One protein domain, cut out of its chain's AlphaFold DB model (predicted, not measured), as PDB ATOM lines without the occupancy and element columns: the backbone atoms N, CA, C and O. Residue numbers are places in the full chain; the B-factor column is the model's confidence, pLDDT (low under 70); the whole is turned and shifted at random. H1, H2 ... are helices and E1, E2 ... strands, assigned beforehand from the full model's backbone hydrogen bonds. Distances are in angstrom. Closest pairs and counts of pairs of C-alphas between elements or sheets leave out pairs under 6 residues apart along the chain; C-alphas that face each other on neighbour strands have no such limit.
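Overview. This is residues 38 to 78 of the 130 residues of an uncharacterized protein of Halomicronema excentricum str. Lakshadweep (UniProt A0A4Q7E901). A long, twisted hairpin of two strands, E1 and E2, makes the length of a rod, and the short strand E3 folds back beside the last residues of E2, away from the hairpin's turn. The small helix H1 lies at the opposite end of the rod from that turn, and the hairpin bends near its turn, at residue 53 in E1 and residue 62 in E2. The printed part has 41 residues, with one named helix and three named strands in the order H1, E1, E2, E3. The sheet has the order E1, E2, E3, all antiparallel, and the class is mostly strand. The whole is loose, with a radius of gyration of the C-alphas of 12.7 A, and its C-alphas span 39 by 18 by 13 A.

Along the chain. Start at C-alpha 40, at (-56.774, -5.184, 10.673), where H1 begins; it covers residues 40 to 44 and is 6.3 A long. After Ser 45, find C-alpha 46 at (-51.895, -15.048, 5.870); from there E1 runs through residues 46 to 56, 23.5 A from first to last C-alpha, and bends by 86 degrees at Phe 53. E2, residues 59 to 69, measures 27.0 A and bends by 56 degrees at Leu 62. E3, residues 72 to 76, measures 13.2 A and ends at C-alpha 76, at (-50.451, -26.858, 2.340).

Arrangement. The three strands form a meander, each the antiparallel neighbour of the one before, with E2 as the inner strand and E1 and E3 as edge strands. E1 and E2 are a hairpin, with 163 degrees between their directions. Look at N 49 and O 66, 2.8 A apart, and at N 59 and O 56 near the turn, 3.3 A apart; both pairs are within hydrogen-bond range. E2 and E3 are also a hairpin, with 134 degrees between their directions. Here C-alphas 66 and 75 face each other at 4.4 A, and N 67 and O 74 are within hydrogen-bond range at 2.8 A. H1 is not on the sheet, but only just, with 4 pairs of C-alphas within 10 A. The closest C-alphas of H1 and E2 are those of Met 43 and Ser 69, 6.7 A apart, while H1 and E3 are apart. In H1 every O i to N i+4 pair is within hydrogen-bond range.

Size, cuts and confidence. The two C-alphas farthest apart are those of Asp 39 and Gly 58, at 39.7 A. The printed part has no cut, and the links from H1 to E1, E1 to E2 and E2 to E3 are tight. The mean pLDDT of the printed part is 83.4; look for low confidence, under 70, at residues 57 to 61.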
ATOM      1  N   GLY A  38     -55.848  -3.514  17.272       83.44
ATOM      2  CA  GLY A  38     -54.925  -4.236  16.401       83.44
ATOM      3  C   GLY A  38     -54.965  -3.733  14.961       83.44
ATOM      4  O   GLY A  38     -55.910  -3.058  14.557       83.44
ATOM      5  N   ASP A  39     -53.928  -4.083  14.205       88.00
ATOM      6  CA  ASP A  39     -53.832  -3.841  12.767       88.00
ATOM      7  C   ASP A  39     -54.704  -4.859  12.008       88.00
ATOM      8  O   ASP A  39     -54.438  -6.067  12.023       88.00
ATOM      9  N   ILE A  40     -55.772  -4.368  11.375       87.00
ATOM     10  CA  ILE A  40     -56.774  -5.184  10.673       87.00
ATOM     11  C   ILE A  40     -56.159  -5.871   9.450       87.00
ATOM     12  O   ILE A  40     -56.429  -7.051   9.202       87.00
ATOM     13  N   ASP A  41     -55.287  -5.175   8.719       88.50
ATOM     14  CA  ASP A  41     -54.633  -5.730   7.535       88.50
ATOM     15  C   ASP A  41     -53.709  -6.876   7.938       88.50
ATOM     16  O   ASP A  41     -53.694  -7.941   7.309       88.50
ATOM     17  N   TYR A  42     -53.009  -6.713   9.061       87.19
ATOM     18  CA  TYR A  42     -52.212  -7.784   9.640       87.19
ATOM     19  C   TYR A  42     -53.066  -8.995  10.039       87.19
ATOM     20  O   TYR A  42     -52.686 -10.131   9.742       87.19
ATOM     21  N   MET A  43     -54.224  -8.778  10.673       85.44
ATOM     22  CA  MET A  43     -55.125  -9.863  11.086       85.44
ATOM     23  C   MET A  43     -55.680 -10.656   9.896       85.44
ATOM     24  O   MET A  43     -55.817 -11.881   9.982       85.44
ATOM     25  N   ARG A  44     -55.965  -9.973   8.782       87.44
ATOM     26  CA  ARG A  44     -56.446 -10.589   7.536       87.44
ATOM     27  C   ARG A  44     -55.330 -11.243   6.723       87.44
ATOM     28  O   ARG A  44     -55.597 -12.146   5.930       87.44
ATOM     29  N   SER A  45     -54.083 -10.817   6.919       91.62
ATOM     30  CA  SER A  45     -52.939 -11.395   6.224       91.62
ATOM     31  C   SER A  45     -52.711 -12.858   6.619       91.62
ATOM     32  O   SER A  45     -52.900 -13.277   7.764       91.62
ATOM     33  N   SER A  46     -52.276 -13.657   5.646       92.06
ATOM     34  CA  SER A  46     -51.895 -15.048   5.870       92.06
ATOM     35  C   SER A  46     -50.414 -15.233   5.568       92.06
ATOM     36  O   SER A  46     -49.892 -14.696   4.592       92.06
ATOM     37  N   LYS A  47     -49.725 -15.980   6.430       92.12
ATOM     38  CA  LYS A  47     -48.288 -16.238   6.328       92.12
ATOM     39  C   LYS A  47     -48.039 -17.727   6.176       92.12
ATOM     40  O   LYS A  47     -48.633 -18.537   6.884       92.12
ATOM     41  N   VAL A  48     -47.137 -18.080   5.269       92.88
ATOM     42  CA  VAL A  48     -46.712 -19.466   5.069       92.88
ATOM     43  C   VAL A  48     -45.531 -19.757   5.987       92.88
ATOM     44  O   VAL A  48     -44.517 -19.062   5.955       92.88
ATOM     45  N   VAL A  49     -45.666 -20.785   6.816       90.69
ATOM     46  CA  VAL A  49     -44.639 -21.262   7.741       90.69
ATOM     47  C   VAL A  49     -44.233 -22.671   7.324       90.69
ATOM     48  O   VAL A  49     -45.071 -23.572   7.279       90.69
ATOM     49  N   LYS A  50     -42.939 -22.861   7.041       91.12
ATOM     50  CA  LYS A  50     -42.346 -24.165   6.718       91.12
ATOM     51  C   LYS A  50     -41.612 -24.723   7.936       91.12
ATOM     52  O   LYS A  50     -40.761 -24.055   8.517       91.12
ATOM     53  N   ARG A  51     -41.931 -25.961   8.313       89.31
ATOM     54  CA  ARG A  51     -41.226 -26.734   9.343       89.31
ATOM     55  C   ARG A  51     -40.575 -27.933   8.675       89.31
ATOM     56  O   ARG A  51     -41.288 -28.795   8.183       89.31
ATOM     57  N   THR A  52     -39.249 -27.986   8.668       85.38
ATOM     58  CA  THR A  52     -38.476 -29.055   8.010       85.38
ATOM     59  C   THR A  52     -38.408 -30.344   8.831       85.38
ATOM     60  O   THR A  52     -38.233 -31.411   8.269       85.38
ATOM     61  N   PHE A  53     -38.616 -30.260  10.150       82.62
ATOM     62  CA  PHE A  53     -38.601 -31.402  11.073       82.62
ATOM     63  C   PHE A  53     -39.901 -31.456  11.883       82.62
ATOM     64  O   PHE A  53     -39.926 -31.256  13.103       82.62
ATOM     65  N   ALA A  54     -41.040 -31.620  11.205       81.56
ATOM     66  CA  ALA A  54     -42.310 -31.735  11.905       81.56
ATOM     67  C   ALA A  54     -42.451 -33.145  12.499       81.56
ATOM     68  O   ALA A  54     -42.472 -34.146  11.788       81.56
ATOM     69  N   ARG A  55     -42.586 -33.227  13.827       79.12
ATOM     70  CA  ARG A  55     -42.874 -34.491  14.518       79.12
ATOM     71  C   ARG A  55     -44.333 -34.882  14.257       79.12
ATOM     72  O   ARG A  55     -45.231 -34.304  14.872       79.12
ATOM     73  N   LYS A  56     -44.579 -35.851  13.368       74.12
ATOM     74  CA  LYS A  56     -45.873 -36.551  13.242       74.12
ATOM     75  C   LYS A  56     -45.778 -37.896  13.976       74.12
ATOM     76  O   LYS A  56     -44.741 -38.550  13.987       74.12
ATOM     77  N   LYS A  57     -46.842 -38.283  14.687       69.88
ATOM     78  CA  LYS A  57     -46.852 -39.506  15.505       69.88
ATOM     79  C   LYS A  57     -46.700 -40.727  14.585       69.88
ATOM     80  O   LYS A  57     -47.625 -41.032  13.847       69.88
ATOM     81  N   GLY A  58     -45.557 -41.410  14.654       69.31
ATOM     82  CA  GLY A  58     -45.293 -42.642  13.897       69.31
ATOM     83  C   GLY A  58     -44.514 -42.477  12.587       69.31
ATOM     84  O   GLY A  58     -44.276 -43.482  11.929       69.31
ATOM     85  N   GLN A  59     -44.087 -41.263  12.222       65.19
ATOM     86  CA  GLN A  59     -43.152 -41.040  11.112       65.19
ATOM     87  C   GLN A  59     -42.027 -40.101  11.560       65.19
ATOM     88  O   GLN A  59     -42.289 -39.052  12.157       65.19
ATOM     89  N   GLU A  60     -40.780 -40.499  11.305       64.56
ATOM     90  CA  GLU A  60     -39.623 -39.620  11.473       64.56
ATOM     91  C   GLU A  60     -39.634 -38.546  10.377       64.56
ATOM     92  O   GLU A  60     -39.810 -38.848   9.203       64.56
ATOM     93  N   GLU A  61     -39.516 -37.294  10.828       64.00
ATOM     94  CA  GLU A  61     -39.159 -36.094  10.059       64.00
ATOM     95  C   GLU A  61     -39.857 -35.907   8.701       64.00
ATOM     96  O   GLU A  61     -39.289 -36.139   7.640       64.00
ATOM     97  N   LEU A  62     -41.085 -35.378   8.739       72.75
ATOM     98  CA  LEU A  62     -41.754 -34.840   7.551       72.75
ATOM     99  C   LEU A  62     -41.679 -33.318   7.523       72.75
ATOM    100  O   LEU A  62     -41.838 -32.647   8.551       72.75
ATOM    101  N   GLU A  63     -41.506 -32.766   6.325       80.62
ATOM    102  CA  GLU A  63     -41.722 -31.345   6.103       80.62
ATOM    103  C   GLU A  63     -43.224 -31.035   6.234       80.62
ATOM    104  O   GLU A  63     -44.075 -31.741   5.698       80.62
ATOM    105  N   SER A  64     -43.576 -29.981   6.972       83.38
ATOM    106  CA  SER A  64     -44.953 -29.482   7.061       83.38
ATOM    107  C   SER A  64     -44.978 -28.010   6.687       83.38
ATOM    108  O   SER A  64     -44.297 -27.184   7.306       83.38
ATOM    109  N   VAL A  65     -45.770 -27.688   5.668       87.69
ATOM    110  CA  VAL A  65     -46.018 -26.322   5.214       87.69
ATOM    111  C   VAL A  65     -47.423 -25.941   5.654       87.69
ATOM    112  O   VAL A  65     -48.391 -26.638   5.367       87.69
ATOM    113  N   ARG A  66     -47.552 -24.848   6.407       89.88
ATOM    114  CA  ARG A  66     -48.847 -24.375   6.904       89.88
ATOM    115  C   ARG A  66     -49.029 -22.907   6.597       89.88
ATOM    116  O   ARG A  66     -48.123 -22.108   6.810       89.88
ATOM    117  N   GLN A  67     -50.220 -22.552   6.152       90.12
ATOM    118  CA  GLN A  67     -50.664 -21.176   6.039       90.12
ATOM    119  C   GLN A  67     -51.398 -20.794   7.324       90.12
ATOM    120  O   GLN A  67     -52.376 -21.438   7.700       90.12
ATOM    121  N   ILE A  68     -50.909 -19.769   8.015       89.00
ATOM    122  CA  ILE A  68     -51.416 -19.317   9.314       89.00
ATOM    123  C   ILE A  68     -51.879 -17.864   9.177       89.00
ATOM    124  O   ILE A  68     -51.159 -17.024   8.643       89.00
ATOM    125  N   SER A  69     -53.079 -17.574   9.667       90.56
ATOM    126  CA  SER A  69     -53.666 -16.234   9.784       90.56
ATOM    127  C   SER A  69     -54.275 -16.065  11.177       90.56
ATOM    128  O   SER A  69     -54.433 -17.053  11.898       90.56
ATOM    129  N   ALA A  70     -54.659 -14.843  11.556       86.31
ATOM    130  CA  ALA A  70     -55.351 -14.630  12.830       86.31
ATOM    131  C   ALA A  70     -56.722 -15.334  12.875       86.31
ATOM    132  O   ALA A  70     -57.185 -15.709  13.947       86.31
ATOM    133  N   MET A  71     -57.349 -15.548  11.712       85.38
ATOM    134  CA  MET A  71     -58.664 -16.186  11.602       85.38
ATOM    135  C   MET A  71     -58.603 -17.716  11.513       85.38
ATOM    136  O   MET A  71     -59.621 -18.379  11.693       85.38
ATOM    137  N   GLY A  72     -57.439 -18.301  11.218       86.19
ATOM    138  CA  GLY A  72     -57.326 -19.750  11.075       86.19
ATOM    139  C   GLY A  72     -56.034 -20.236  10.426       86.19
ATOM    140  O   GLY A  72     -55.202 -19.459   9.955       86.19
ATOM    141  N   MET A  73     -55.890 -21.561  10.394       87.62
ATOM    142  CA  MET A  73     -54.725 -22.279   9.876       87.62
ATOM    143  C   MET A  73     -55.154 -23.321   8.834       87.62
ATOM    144  O   MET A  73     -56.171 -23.987   9.019       87.62
ATOM    145  N   ARG A  74     -54.364 -23.491   7.766       86.69
ATOM    146  CA  ARG A  74     -54.526 -24.538   6.740       86.69
ATOM    147  C   ARG A  74     -53.188 -25.223   6.457       86.69
ATOM    148  O   ARG A  74     -52.156 -24.556   6.429       86.69
ATOM    149  N   GLU A  75     -53.195 -26.540   6.271       85.50
ATOM    150  CA  GLU A  75     -52.014 -27.289   5.815       85.50
ATOM    151  C   GLU A  75     -51.934 -27.199   4.282       85.50
ATOM    152  O   GLU A  75     -52.951 -27.257   3.588       85.50
ATOM    153  N   LEU A  76     -50.732 -26.946   3.767       83.50
ATOM    154  CA  LEU A  76     -50.451 -26.858   2.340       83.50
ATOM    155  C   LEU A  76     -49.607 -28.067   1.928       83.50
ATOM    156  O   LEU A  76     -48.688 -28.458   2.651       83.50
ATOM    157  N   ASP A  77     -49.890 -28.607   0.751       78.56
ATOM    158  CA  ASP A  77     -49.069 -29.632   0.112       78.56
ATOM    159  C   ASP A  77     -47.759 -29.035  -0.430       78.56
ATOM    160  O   ASP A  77     -47.614 -27.817  -0.552       78.56
ATOM    161  N   GLU A  78     -46.810 -29.885  -0.839       73.44
ATOM    162  CA  GLU A  78     -45.509 -29.470  -1.404       73.44
ATOM    163  C   GLU A  78     -45.627 -28.507  -2.602       73.44
ATOM    164  O   GLU A  78     -44.713 -27.735  -2.881       73.44
TER     165      GLU A  78